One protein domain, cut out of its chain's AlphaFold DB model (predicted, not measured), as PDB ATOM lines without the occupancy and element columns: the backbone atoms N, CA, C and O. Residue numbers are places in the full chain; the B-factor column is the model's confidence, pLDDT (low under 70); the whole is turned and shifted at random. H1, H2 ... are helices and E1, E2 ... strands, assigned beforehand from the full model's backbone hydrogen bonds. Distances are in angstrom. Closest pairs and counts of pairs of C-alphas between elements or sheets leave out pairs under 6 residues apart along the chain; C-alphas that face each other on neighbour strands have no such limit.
ATOM      1  N   ILE A 371      20.282 -36.139  41.081       85.12
ATOM      2  CA  ILE A 371      20.772 -36.795  42.287       85.12
ATOM      3  C   ILE A 371      22.242 -37.150  42.084       85.12
ATOM      4  O   ILE A 371      22.620 -37.765  41.082       85.12
ATOM      5  N   ASP A 372      23.073 -36.771  43.044       88.25
ATOM      6  CA  ASP A 372      24.485 -37.122  43.040       88.25
ATOM      7  C   ASP A 372      24.656 -38.540  43.562       88.25
ATOM      8  O   ASP A 372      24.288 -38.867  44.691       88.25
ATOM      9  N   VAL A 373      25.205 -39.409  42.720       87.44
ATOM     10  CA  VAL A 373      25.412 -40.817  43.048       87.44
ATOM     11  C   VAL A 373      26.890 -41.056  43.301       87.44
ATOM     12  O   VAL A 373      27.706 -40.911  42.391       87.44
ATOM     13  N   ILE A 374      27.222 -41.451  44.530       88.75
ATOM     14  CA  ILE A 374      28.591 -41.778  44.940       88.75
ATOM     15  C   ILE A 374      28.791 -43.289  44.805       88.75
ATOM     16  O   ILE A 374      28.036 -44.077  45.380       88.75
ATOM     17  N   TRP A 375      29.793 -43.691  44.023       89.75
ATOM     18  CA  TRP A 375      30.182 -45.087  43.827       89.75
ATOM     19  C   TRP A 375      31.680 -45.216  43.535       89.75
ATOM     20  O   TRP A 375      32.207 -44.547  42.645       89.75
ATOM     21  N   LYS A 376      32.367 -46.108  44.256       87.12
ATOM     22  CA  LYS A 376      33.833 -46.250  44.269       87.12
ATOM     23  C   LYS A 376      34.543 -44.901  44.446       87.12
ATOM     24  O   LYS A 376      35.460 -44.586  43.691       87.12
ATOM     25  N   GLN A 377      34.083 -44.105  45.413       85.38
ATOM     26  CA  GLN A 377      34.567 -42.746  45.716       85.38
ATOM     27  C   GLN A 377      34.435 -41.729  44.560       85.38
ATOM     28  O   GLN A 377      34.962 -40.623  44.653       85.38
ATOM     29  N   LYS A 378      33.717 -42.066  43.481       84.69
ATOM     30  CA  LYS A 378      33.386 -41.139  42.392       84.69
ATOM     31  C   LYS A 378      31.945 -40.672  42.519       84.69
ATOM     32  O   LYS A 378      31.038 -41.500  42.584       84.69
ATOM     33  N   THR A 379      31.740 -39.363  42.469       84.94
ATOM     34  CA  THR A 379      30.411 -38.749  42.396       84.94
ATOM     35  C   THR A 379      30.028 -38.531  40.937       84.94
ATOM     36  O   THR A 379      30.809 -37.972  40.170       84.94
ATOM     37  N   VAL A 380      28.828 -38.961  40.545       83.38
ATOM     38  CA  VAL A 380      28.257 -38.678  39.224       83.38
ATOM     39  C   VAL A 380      26.816 -38.214  39.392       83.38
ATOM     40  O   VAL A 380      25.979 -38.957  39.907       83.38
ATOM     41  N   THR A 381      26.514 -37.013  38.901       84.00
ATOM     42  CA  THR A 381      25.146 -36.492  38.841       84.00
ATOM     43  C   THR A 381      24.333 -37.266  37.805       84.00
ATOM     44  O   THR A 381      24.725 -37.435  36.642       84.00
ATOM     45  N   LEU A 382      23.190 -37.781  38.240       84.69
ATOM     46  CA  LEU A 382      22.302 -38.631  37.463       84.69
ATOM     47  C   LEU A 382      20.848 -38.189  37.662       84.69
ATOM     48  O   LEU A 382      20.520 -37.605  38.688       84.69
ATOM     49  N   PRO A 383      19.937 -38.494  36.727       84.06
ATOM     50  CA  PRO A 383      18.516 -38.286  36.974       84.06
ATOM     51  C   PRO A 383      17.996 -39.275  38.026       84.06
ATOM     52  O   PRO A 383      18.282 -40.471  37.942       84.06
ATOM     53  N   ASN A 384      17.179 -38.823  38.979       82.31
ATOM     54  CA  ASN A 384      16.628 -39.709  40.017       82.31
ATOM     55  C   ASN A 384      15.729 -40.825  39.432       82.31
ATOM     56  O   ASN A 384      15.799 -41.991  39.839       82.31
ATOM     57  N   LEU A 385      14.942 -40.488  38.403       85.25
ATOM     58  CA  LEU A 385      14.048 -41.402  37.693       85.25
ATOM     59  C   LEU A 385      14.297 -41.362  36.179       85.25
ATOM     60  O   LEU A 385      14.498 -40.296  35.605       85.25
ATOM     61  N   VAL A 386      14.217 -42.514  35.507       86.12
ATOM     62  CA  VAL A 386      14.269 -42.610  34.030       86.12
ATOM     63  C   VAL A 386      13.116 -43.450  33.480       86.12
ATOM     64  O   VAL A 386      12.584 -44.318  34.168       86.12
ATOM     65  N   LYS A 387      12.712 -43.224  32.224       85.94
ATOM     66  CA  LYS A 387      11.683 -44.047  31.559       85.94
ATOM     67  C   LYS A 387      12.280 -45.380  31.088       85.94
ATOM     68  O   LYS A 387      13.334 -45.411  30.454       85.94
ATOM     69  N   CYS A 388      11.590 -46.485  31.364       88.19
ATOM     70  CA  CYS A 388      11.975 -47.814  30.901       88.19
ATOM     71  C   CYS A 388      11.771 -47.962  29.391       88.19
ATOM     72  O   CYS A 388      10.691 -47.681  28.880       88.19
ATOM     73  N   ILE A 389      12.780 -48.485  28.691       87.19
ATOM     74  CA  ILE A 389      12.731 -48.700  27.237       87.19
ATOM     75  C   ILE A 389      11.658 -49.738  26.857       87.19
ATOM     76  O   ILE A 389      10.992 -49.578  25.843       87.19
ATOM     77  N   LYS A 390      11.451 -50.781  27.678       88.69
ATOM     78  CA  LYS A 390      10.534 -51.893  27.362       88.69
ATOM     79  C   LYS A 390       9.053 -51.586  27.598       88.69
ATOM     80  O   LYS A 390       8.212 -52.084  26.863       88.69
ATOM     81  N   CYS A 391       8.714 -50.839  28.652       91.62
ATOM     82  CA  CYS A 391       7.315 -50.651  29.072       91.62
ATOM     83  C   CYS A 391       6.928 -49.198  29.387       91.62
ATOM     84  O   CYS A 391       5.842 -48.964  29.919       91.62
ATOM     85  N   HIS A 392       7.830 -48.242  29.137       87.44
ATOM     86  CA  HIS A 392       7.705 -46.806  29.433       87.44
ATOM     87  C   HIS A 392       7.398 -46.431  30.898       87.44
ATOM     88  O   HIS A 392       7.304 -45.248  31.219       87.44
ATOM     89  N   GLY A 393       7.311 -47.408  31.807       88.31
ATOM     90  CA  GLY A 393       7.188 -47.183  33.245       88.31
ATOM     91  C   GLY A 393       8.458 -46.587  33.851       88.31
ATOM     92  O   GLY A 393       9.550 -46.724  33.298       88.31
ATOM     93  N   LEU A 394       8.319 -45.947  35.010       88.38
ATOM     94  CA  LEU A 394       9.443 -45.347  35.724       88.38
ATOM     95  C   LEU A 394      10.446 -46.413  36.194       88.38
ATOM     96  O   LEU A 394      10.078 -47.524  36.599       88.38
ATOM     97  N   MET A 395      11.724 -46.058  36.133       90.62
ATOM     98  CA  MET A 395      12.834 -46.784  36.730       90.62
ATOM     99  C   MET A 395      13.511 -45.894  37.766       90.62
ATOM    100  O   MET A 395      13.801 -44.736  37.473       90.62
ATOM    101  N   SER A 396      13.797 -46.446  38.940       89.75
ATOM    102  CA  SER A 396      14.520 -45.769  40.019       89.75
ATOM    103  C   SER A 396      15.937 -46.313  40.154       89.75
ATOM    104  O   SER A 396      16.199 -47.462  39.783       89.75
ATOM    105  N   LEU A 397      16.837 -45.517  40.730       90.62
ATOM    106  CA  LEU A 397      18.172 -45.978  41.114       90.62
ATOM    107  C   LEU A 397      18.093 -47.211  42.031       90.62
ATOM    108  O   LEU A 397      17.315 -47.261  42.989       90.62
ATOM    109  N   TYR A 398      18.915 -48.208  41.730       90.44
ATOM    110  CA  TYR A 398      18.919 -49.534  42.333       90.44
ATOM    111  C   TYR A 398      20.332 -50.125  42.308       90.44
ATOM    112  O   TYR A 398      21.115 -49.870  41.396       90.44
ATOM    113  N   MET A 399      20.643 -50.983  43.274       90.06
ATOM    114  CA  MET A 399      21.841 -51.812  43.237       90.06
ATOM    115  C   MET A 399      21.535 -53.178  43.847       90.06
ATOM    116  O   MET A 399      20.890 -53.273  44.894       90.06
ATOM    117  N   ASP A 400      21.988 -54.254  43.200       87.25
ATOM    118  CA  ASP A 400      21.669 -55.606  43.656       87.25
ATOM    119  C   ASP A 400      22.577 -56.067  44.805       87.25
ATOM    120  O   ASP A 400      23.513 -56.853  44.623       87.25
ATOM    121  N   LEU A 401      22.225 -55.610  46.007       87.06
ATOM    122  CA  LEU A 401      22.837 -55.951  47.291       87.06
ATOM    123  C   LEU A 401      22.620 -57.418  47.740       87.06
ATOM    124  O   LEU A 401      23.074 -57.800  48.824       87.06
ATOM    125  N   ARG A 402      21.939 -58.272  46.958       85.38
ATOM    126  CA  ARG A 402      21.893 -59.721  47.241       85.38
ATOM    127  C   ARG A 402      23.281 -60.312  47.016       85.38
ATOM    128  O   ARG A 402      23.860 -60.103  45.953       85.38
ATOM    129  N   ASN A 403      23.804 -61.034  48.003       84.94
ATOM    130  CA  ASN A 403      25.184 -61.534  48.031       84.94
ATOM    131  C   ASN A 403      26.214 -60.411  47.783       84.94
ATOM    132  O   ASN A 403      27.187 -60.587  47.051       84.94
ATOM    133  N   ALA A 404      25.986 -59.231  48.383       86.19
ATOM    134  CA  ALA A 404      26.845 -58.055  48.220       86.19
ATOM    135  C   ALA A 404      28.323 -58.330  48.533       86.19
ATOM    136  O   ALA A 404      29.183 -57.748  47.888       86.19
ATOM    137  N   ARG A 405      28.622 -59.231  49.479       86.25
ATOM    138  CA  ARG A 405      29.995 -59.653  49.782       86.25
ATOM    139  C   ARG A 405      30.647 -60.324  48.570       86.25
ATOM    140  O   ARG A 405      31.575 -59.758  48.008       86.25
ATOM    141  N   ASP A 406      30.101 -61.450  48.117       86.81
ATOM    142  CA  ASP A 406      30.619 -62.221  46.981       86.81
ATOM    143  C   ASP A 406      30.699 -61.365  45.706       86.81
ATOM    144  O   ASP A 406      31.618 -61.503  44.903       86.81
ATOM    145  N   LYS A 407      29.737 -60.450  45.510       86.44
ATOM    146  CA  LYS A 407      29.746 -59.503  44.388       86.44
ATOM    147  C   LYS A 407      30.757 -58.363  44.561       86.44
ATOM    148  O   LYS A 407      31.269 -57.907  43.545       86.44
ATOM    149  N   LYS A 408      31.064 -57.897  45.783       85.94
ATOM    150  CA  LYS A 408      32.157 -56.933  46.042       85.94
ATOM    151  C   LYS A 408      33.500 -57.603  45.759       85.94
ATOM    152  O   LYS A 408      34.278 -57.062  44.983       85.94
ATOM    153  N   GLU A 409      33.710 -58.808  46.293       85.44
ATOM    154  CA  GLU A 409      34.912 -59.629  46.079       85.44
ATOM    155  C   GLU A 409      35.137 -59.950  44.586       85.44
ATOM    156  O   GLU A 409      36.261 -59.874  44.104       85.44
ATOM    157  N   LYS A 410      34.070 -60.217  43.816       86.00
ATOM    158  CA  LYS A 410      34.135 -60.457  42.357       86.00
ATOM    159  C   LYS A 410      34.054 -59.192  41.488       86.00
ATOM    160  O   LYS A 410      34.003 -59.304  40.267       86.00
ATOM    161  N   GLY A 411      33.962 -57.994  42.073       83.56
ATOM    162  CA  GLY A 411      33.805 -56.735  41.328       83.56
ATOM    163  C   GLY A 411      32.484 -56.571  40.551       83.56
ATOM    164  O   GLY A 411      32.372 -55.659  39.736       83.56
ATOM    165  N   LEU A 412      31.482 -57.420  40.811       83.88
ATOM    166  CA  LEU A 412      30.190 -57.502  40.108       83.88
ATOM    167  C   LEU A 412      29.100 -56.564  40.660       83.88
ATOM    168  O   LEU A 412      27.987 -56.542  40.135       83.88
ATOM    169  N   LEU A 413      29.372 -55.812  41.731       87.38
ATOM    170  CA  LEU A 413      28.470 -54.740  42.161       87.38
ATOM    171  C   LEU A 413      28.562 -53.566  41.184       87.38
ATOM    172  O   LEU A 413      29.644 -53.040  40.925       87.38
ATOM    173  N   VAL A 414      27.411 -53.164  40.650       88.00
ATOM    174  CA  VAL A 414      27.282 -52.053  39.707       88.00
ATOM    175  C   VAL A 414      25.966 -51.319  39.998       88.00
ATOM    176  O   VAL A 414      24.924 -51.982  40.049       88.00
ATOM    177  N   PRO A 415      25.969 -49.982  40.167       89.81
ATOM    178  CA  PRO A 415      24.740 -49.207  40.282       89.81
ATOM    179  C   PRO A 415      23.952 -49.254  38.968       89.81
ATOM    180  O   PRO A 415      24.519 -49.248  37.871       89.81
ATOM    181  N   ALA A 416      22.629 -49.315  39.072       90.88
ATOM    182  CA  ALA A 416      21.712 -49.518  37.961       90.88
ATOM    183  C   ALA A 416      20.416 -48.712  38.146       90.88
ATOM    184  O   ALA A 416      20.132 -48.199  39.223       90.88
ATOM    185  N   TYR A 417      19.592 -48.643  37.105       91.12
ATOM    186  CA  TYR A 417      18.168 -48.352  37.250       91.12
ATOM    187  C   TYR A 417      17.380 -49.655  37.201       91.12
ATOM    188  O   TYR A 417      17.665 -50.500  36.351       91.12
ATOM    189  N   GLN A 418      16.358 -49.798  38.044       93.62
ATOM    190  CA  GLN A 418      15.399 -50.901  37.974       93.62
ATOM    191  C   GLN A 418      14.000 -50.369  37.657       93.62
ATOM    192  O   GLN A 418      13.515 -49.450  38.313       93.62
ATOM    193  N   CYS A 419      13.331 -50.946  36.655       93.56
ATOM    194  CA  CYS A 419      11.956 -50.586  36.326       93.56
ATOM    195  C   CYS A 419      10.978 -51.102  37.383       93.56
ATOM    196  O   CYS A 419      10.857 -52.309  37.583       93.56
ATOM    197  N   LEU A 420      10.191 -50.197  37.965       90.44
ATOM    198  CA  LEU A 420       9.192 -50.533  38.982       90.44
ATOM    199  C   LEU A 420       8.045 -51.405  38.437       90.44
ATOM    200  O   LEU A 420       7.377 -52.092  39.204       90.44
ATOM    201  N   ARG A 421       7.815 -51.398  37.113       91.50
ATOM    202  CA  ARG A 421       6.705 -52.118  36.459       91.50
ATOM    203  C   ARG A 421       7.092 -53.475  35.867       91.50
ATOM    204  O   ARG A 421       6.294 -54.401  35.936       91.50
ATOM    205  N   CYS A 422       8.271 -53.594  35.253       93.25
ATOM    206  CA  CYS A 422       8.708 -54.827  34.574       93.25
ATOM    207  C   CYS A 422      10.007 -55.433  35.129       93.25
ATOM    208  O   CYS A 422      10.502 -56.405  34.573       93.25
ATOM    209  N   GLN A 423      10.563 -54.862  36.203       92.00
ATOM    210  CA  GLN A 423      11.809 -55.283  36.862       92.00
ATOM    211  C   GLN A 423      13.079 -55.260  35.994       92.00
ATOM    212  O   GLN A 423      14.144 -55.608  36.499       92.00
ATOM    213  N   GLU A 424      13.000 -54.788  34.744       90.25
ATOM    214  CA  GLU A 424      14.151 -54.574  33.858       90.25
ATOM    215  C   GLU A 424      15.249 -53.763  34.555       90.25
ATOM    216  O   GLU A 424      14.961 -52.725  35.156       90.25
ATOM    217  N   ILE A 425      16.501 -54.210  34.440       88.81
ATOM    218  CA  ILE A 425      17.667 -53.563  35.049       88.81
ATOM    219  C   ILE A 425      18.548 -52.968  33.946       88.81
ATOM    220  O   ILE A 425      18.996 -53.686  33.057       88.81
ATOM    221  N   ARG A 426      18.838 -51.663  34.022       86.38
ATOM    222  CA  ARG A 426      19.793 -50.971  33.142       86.38
ATOM    223  C   ARG A 426      21.024 -50.549  33.956       86.38
ATOM    224  O   ARG A 426      20.888 -49.646  34.782       86.38
ATOM    225  N   PRO A 427      22.210 -51.150  33.755       85.88
ATOM    226  CA  PRO A 427      23.409 -50.773  34.498       85.88
ATOM    227  C   PRO A 427      23.874 -49.358  34.131       85.88
ATOM    228  O   PRO A 427      23.816 -48.944  32.973       85.88
ATOM    229  N   ILE A 428      24.374 -48.631  35.129       83.00
ATOM    230  CA  ILE A 428      24.936 -47.278  34.996       83.00
ATOM    231  C   ILE A 428      26.471 -47.320  35.078       83.00
ATOM    232  O   ILE A 428      27.126 -46.326  34.791       83.00
ATOM    233  N   GLY A 429      27.067 -48.480  35.390       68.19
ATOM    234  CA  GLY A 429      28.513 -48.673  35.592       68.19
ATOM    235  C   GLY A 429      29.432 -48.084  34.520       68.19
ATOM    236  O   GLY A 429      30.538 -47.672  34.854       68.19
ATOM    237  N   ALA A 430      28.963 -47.954  33.274       66.81
ATOM    238  CA  ALA A 430      29.659 -47.204  32.233       66.81
ATOM    239  C   ALA A 430      30.017 -45.774  32.690       66.81
ATOM    240  O   ALA A 430      31.170 -45.382  32.583       66.81
ATOM    241  N   LYS A 431      29.079 -45.017  33.281       67.81
ATOM    242  CA  LYS A 431      29.318 -43.643  33.772       67.81
ATOM    243  C   LYS A 431      30.382 -43.548  34.879       67.81
ATOM    244  O   LYS A 431      30.915 -42.472  35.091       67.81
ATOM    245  N   PHE A 432      30.698 -44.653  35.558       67.62
ATOM    246  CA  PHE A 432      31.740 -44.724  36.592       67.62
ATOM    247  C   PHE A 432      33.068 -45.309  36.066       67.62
ATOM    248  O   PHE A 432      34.077 -45.338  36.781       67.62
ATOM    249  N   HIS A 433      33.086 -45.777  34.813       64.06
ATOM    250  CA  HIS A 433      34.259 -46.341  34.158       64.06
ATOM    251  C   HIS A 433      35.336 -45.258  33.965       64.06
ATOM    252  O   HIS A 433      34.994 -44.129  33.616       64.06
ATOM    253  N   PRO A 434      36.638 -45.551  34.166       56.72
ATOM    254  CA  PRO A 434      37.702 -44.550  34.012       56.72
ATOM    255  C   PRO A 434      37.783 -43.954  32.596       56.72
ATOM    256  O   PRO A 434      38.198 -42.812  32.439       56.72
ATOM    257  N   TYR A 435      37.326 -44.683  31.576       57.84
ATOM    258  CA  TYR A 435      37.225 -44.190  30.200       57.84
ATOM    259  C   TYR A 435      35.851 -43.552  29.943       57.84
ATOM    260  O   TYR A 435      35.017 -44.114  29.228       57.84
ATOM    261  N   GLU A 436      35.606 -42.376  30.530       52.41
ATOM    262  CA  GLU A 436      34.320 -41.663  30.430       52.41
ATOM    263  C   GLU A 436      33.848 -41.428  28.987       52.41
ATOM    264  O   GLU A 436      32.650 -41.475  28.718       52.41
ATOM    265  N   ALA A 437      34.770 -41.192  28.048       52.22
ATOM    266  CA  ALA A 437      34.443 -40.902  26.651       52.22
ATOM    267  C   ALA A 437      33.601 -42.016  25.994       52.22
ATOM    268  O   ALA A 437      32.608 -41.726  25.327       52.22
ATOM    269  N   PHE A 438      33.930 -43.286  26.257       50.25
ATOM    270  CA  PHE A 438      33.150 -44.436  25.778       50.25
ATOM    271  C   PHE A 438      31.769 -44.522  26.443       50.25
ATOM    272  O   PHE A 438      30.792 -44.940  25.824       50.25
ATOM    273  N   ALA A 439      31.668 -44.106  27.706       46.12
ATOM    274  CA  ALA A 439      30.428 -44.146  28.471       46.12
ATOM    275  C   ALA A 439      29.446 -43.024  28.109       46.12
ATOM    276  O   ALA A 439      28.232 -43.244  28.142       46.12
ATOM    277  N   ARG A 440      29.961 -41.841  27.743       47.00
ATOM    278  CA  ARG A 440      29.156 -40.696  27.286       47.00
ATOM    279  C   ARG A 440      28.360 -41.032  26.020       47.00
ATOM    280  O   ARG A 440      27.226 -40.592  25.912       47.00
ATOM    281  N   ALA A 441      28.879 -41.879  25.129       50.38
ATOM    282  CA  ALA A 441      28.157 -42.327  23.932       50.38
ATOM    283  C   ALA A 441      26.939 -43.237  24.225       50.38
ATOM    284  O   ALA A 441      26.014 -43.311  23.419       50.38
ATOM    285  N   ALA A 442      26.910 -43.931  25.371       48.03
ATOM    286  CA  ALA A 442      25.858 -44.894  25.728       48.03
ATOM    287  C   ALA A 442      24.671 -44.284  26.511       48.03
ATOM    288  O   ALA A 442      23.717 -44.987  26.876       48.03
ATOM    289  N   TRP A 443      24.731 -42.983  26.803       53.59
ATOM    290  CA  TRP A 443      23.719 -42.243  27.554       53.59
ATOM    291  C   TRP A 443      23.383 -40.937  26.834       53.59
ATOM    292  O   TRP A 443      24.277 -40.328  26.259       53.59
ATOM    293  N   PRO A 444      22.122 -40.466  26.873       55.56
ATOM    294  CA  PRO A 444      21.820 -39.131  26.379       55.56
ATOM    295  C   PRO A 444      22.664 -38.100  27.142       55.56
ATOM    296  O   PRO A 444      22.770 -38.167  28.373       55.56
ATOM    297  N   ALA A 445      23.255 -37.164  26.399       54.09
ATOM    298  CA  ALA A 445      23.922 -35.988  26.941       54.09
ATOM    299  C   ALA A 445      22.857 -35.066  27.554       54.09
ATOM    300  O   ALA A 445      22.305 -34.189  26.900       54.09
ATOM    301  N   MET A 446      22.499 -35.366  28.798       61.84
ATOM    302  CA  MET A 446      21.583 -34.586  29.615       61.84
ATOM    303  C   MET A 446      22.436 -33.713  30.529       61.84
ATOM    304  O   MET A 446      23.051 -34.215  31.471       61.84
ATOM    305  N   GLU A 447      22.522 -32.433  30.185       63.00
ATOM    306  CA  GLU A 447      23.162 -31.410  31.005       63.00
ATOM    307  C   GLU A 447      22.183 -30.991  32.105       63.00
ATOM    308  O   GLU A 447      21.055 -30.581  31.828       63.00
ATOM    309  N   PHE A 448      22.602 -31.142  33.361       65.31
ATOM    310  CA  PHE A 448      21.847 -30.681  34.520       65.31
ATOM    311  C   PHE A 448      22.358 -29.289  34.887       65.31
ATOM    312  O   PHE A 448      23.471 -29.152  35.385       65.31
ATOM    313  N   ASN A 449      21.554 -28.263  34.599       64.62
ATOM    314  CA  ASN A 449      21.858 -26.880  34.984       64.62
ATOM    315  C   ASN A 449      21.479 -26.587  36.446       64.62
ATOM    316  O   ASN A 449      21.993 -25.641  37.038       64.62
ATOM    317  N   ASP A 450      20.594 -27.404  37.021       69.69
ATOM    318  CA  ASP A 450      20.175 -27.310  38.415       69.69
ATOM    319  C   ASP A 450      21.111 -28.132  39.323       69.69
ATOM    320  O   ASP A 450      21.510 -29.241  38.949       69.69
ATOM    321  N   PRO A 451      21.452 -27.635  40.528       70.75
ATOM    322  CA  PRO A 451      22.250 -28.389  41.489       70.75
ATOM    323  C   PRO A 451      21.495 -29.631  41.973       70.75
ATOM    324  O   PRO A 451      20.277 -29.596  42.168       70.75
ATOM    325  N   ALA A 452      22.225 -30.722  42.222       76.31
ATOM    326  CA  ALA A 452      21.643 -31.942  42.768       76.31
ATOM    327  C   ALA A 452      20.958 -31.671  44.118       76.31
ATOM    328  O   ALA A 452      21.565 -31.158  45.059       76.31
ATOM    329  N   THR A 453      19.675 -32.021  44.219       75.25
ATOM    330  CA  THR A 453      18.870 -31.805  45.435       75.25
ATOM    331  C   THR A 453      19.086 -32.904  46.475       75.25
ATOM    332  O   THR A 453      18.734 -32.743  47.646       75.25
ATOM    333  N   GLN A 454      19.630 -34.041  46.037       80.12
ATOM    334  CA  GLN A 454      19.753 -35.283  46.788       80.12
ATOM    335  C   GLN A 454      21.125 -35.913  46.517       80.12
ATOM    336  O   GLN A 454      21.661 -35.805  45.415       80.12
ATOM    337  N   VAL A 455      21.659 -36.626  47.509       86.62
ATOM    338  CA  VAL A 455      22.886 -37.427  47.389       86.62
ATOM    339  C   VAL A 455      22.557 -38.867  47.770       86.62
ATOM    340  O   VAL A 455      21.862 -39.108  48.760       86.62
ATOM    341  N   ARG A 456      23.057 -39.835  47.002       87.44
ATOM    342  CA  ARG A 456      22.915 -41.264  47.285       87.44
ATOM    343  C   ARG A 456      24.270 -41.957  47.255       87.44
ATOM    344  O   ARG A 456      24.852 -42.156  46.189       87.44
ATOM    345  N   ASN A 457      24.743 -42.363  48.429       91.06
ATOM    346  CA  ASN A 457      26.014 -43.057  48.568       91.06
ATOM    347  C   ASN A 457      25.841 -44.583  48.496       91.06
ATOM    348  O   ASN A 457      25.408 -45.231  49.450       91.06
ATOM    349  N   PHE A 458      26.191 -45.167  47.348       89.06
ATOM    350  CA  PHE A 458      26.151 -46.613  47.163       89.06
ATOM    351  C   PHE A 458      27.322 -47.336  47.843       89.06
ATOM    352  O   PHE A 458      27.157 -48.502  48.205       89.06
ATOM    353  N   ASP A 459      28.463 -46.679  48.070       87.88
ATOM    354  CA  ASP A 459      29.571 -47.283  48.824       87.88
ATOM    355  C   ASP A 459      29.138 -47.545  50.277       87.88
ATOM    356  O   ASP A 459      29.244 -48.675  50.763       87.88
ATOM    357  N   GLU A 460      28.507 -46.555  50.921       91.06
ATOM    358  CA  GLU A 460      27.886 -46.706  52.247       91.06
ATOM    359  C   GLU A 460      26.790 -47.786  52.273       91.06
ATOM    360  O   GLU A 460      26.754 -48.601  53.199       91.06
ATOM    361  N   GLU A 461      25.902 -47.844  51.265       90.31
ATOM    362  CA  GLU A 461      24.874 -48.898  51.177       90.31
ATOM    363  C   GLU A 461      25.504 -50.309  51.157       90.31
ATOM    364  O   GLU A 461      25.011 -51.222  51.834       90.31
TER     365      GLU A 461
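What this domain is: This is residues 371 to 461 of the 557 residues of an uncharacterized protein of Caenorhabditis brenneri (UniProt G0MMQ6). Two small sheets are joined at a corner where E2 runs on into E3: one is a three-stranded sheet of E2, E1 and E7, the other a four-stranded sheet of E3, E4, E5 and E6 that curls like part of a barrel. Between E4 and E5 the backbone makes an arm that holds H1, and residues 406 to 411, of which 406 to 409 belong to H1, stick out; H2 and H3 follow E6, and the long stretch 441 to 453 swings from H3 back to E7, with the short H4 after it. The printed part has 91 residues with four named helices and seven named strands, in the order E1 E2 E3 E4 H1 E5 E6 H2 H3 E7 H4. The sheet E3, E4, E5, E6 is antiparallel, the sheet E2, E1, E7 is mixed, and the class is mixed, helices and strands. The whole is compact, with a radius of gyration of the C-alphas of 13.3 A and spans of 35 by 29 by 27 A.

Where its parts are: E1, residues 371 to 375, begins at C-alpha 371 (20.772, -36.795, 42.287) and is 12.6 A long. E2, residues 378 to 383, is 16.1 A long, and E3 follows as residues 385 to 387. E4, residues 394 to 398, is 12.3 A long. H1, residues 404 to 409, is 8.5 A long and begins at C-alpha 404 (26.845, -58.055, 48.220). E5 is residues 416 to 419, 9.9 A long, and E6 is residues 425 to 427. H2 is residues 429 to 432 and H3 is residues 436 to 440. E7, residues 454 to 457, is 10.1 A long, and H4, residues 458 to 461, ends at C-alpha 461 (24.874, -48.898, 51.177).

How they stand to each other: The sheet E3, E4, E5, E6 has E3 and E6 as edge strands and is only just strongly twisted, its C-alphas lying up to 4.3 A off the best plane. E3 and E4 are a hairpin, antiparallel at 132 degrees, with N 395 and O 386 2.8 A apart, within hydrogen-bond range. E4 and E5 are antiparallel at 144 degrees, with N 398 and O 416 at 2.8 A. E5 and E6 are a hairpin at 160 degrees, with N 417 and O 426 at 2.8 A. E2 runs on into E3 at 55 degrees, and the two meet only through their link. E1 and E2 are a hairpin, antiparallel at 145 degrees, with N 371 and O 382 at 2.8 A. On the other side of E1, E7 is parallel to it at 12 degrees, with N 456 and O 372 at 2.8 A. H2 is on the sheet E2, E1, E7 but only grazes it; its closest C-alphas to E2 are those of Phe 432 and Lys 378, 7.0 A apart. H4 also only grazes this sheet, the C-alphas of Phe 458 and Trp 375 being 5.5 A apart, the closest of H4 and E1. H2 and H3 touch only at the corner, with the C-alphas of Ala 430 and Ala 439 closest at 4.9 A. H1 touches no helix and is on neither sheet. In H1 and H3 every O i to N i+4 pair is within hydrogen-bond range, while H2 and H4 are too short for such a pair.

The domain as a whole: The C-alphas of Asp 406 and Asn 449 are the two farthest apart, at 38.3 A. The printed part has no cut. The link from H3 to E7, 13 residues, is long; its C-alphas lie 11 to 19 A from the mean of the C-alphas. Mean pLDDT of the printed part is 80.1, and residues 429 to 450 are under 70.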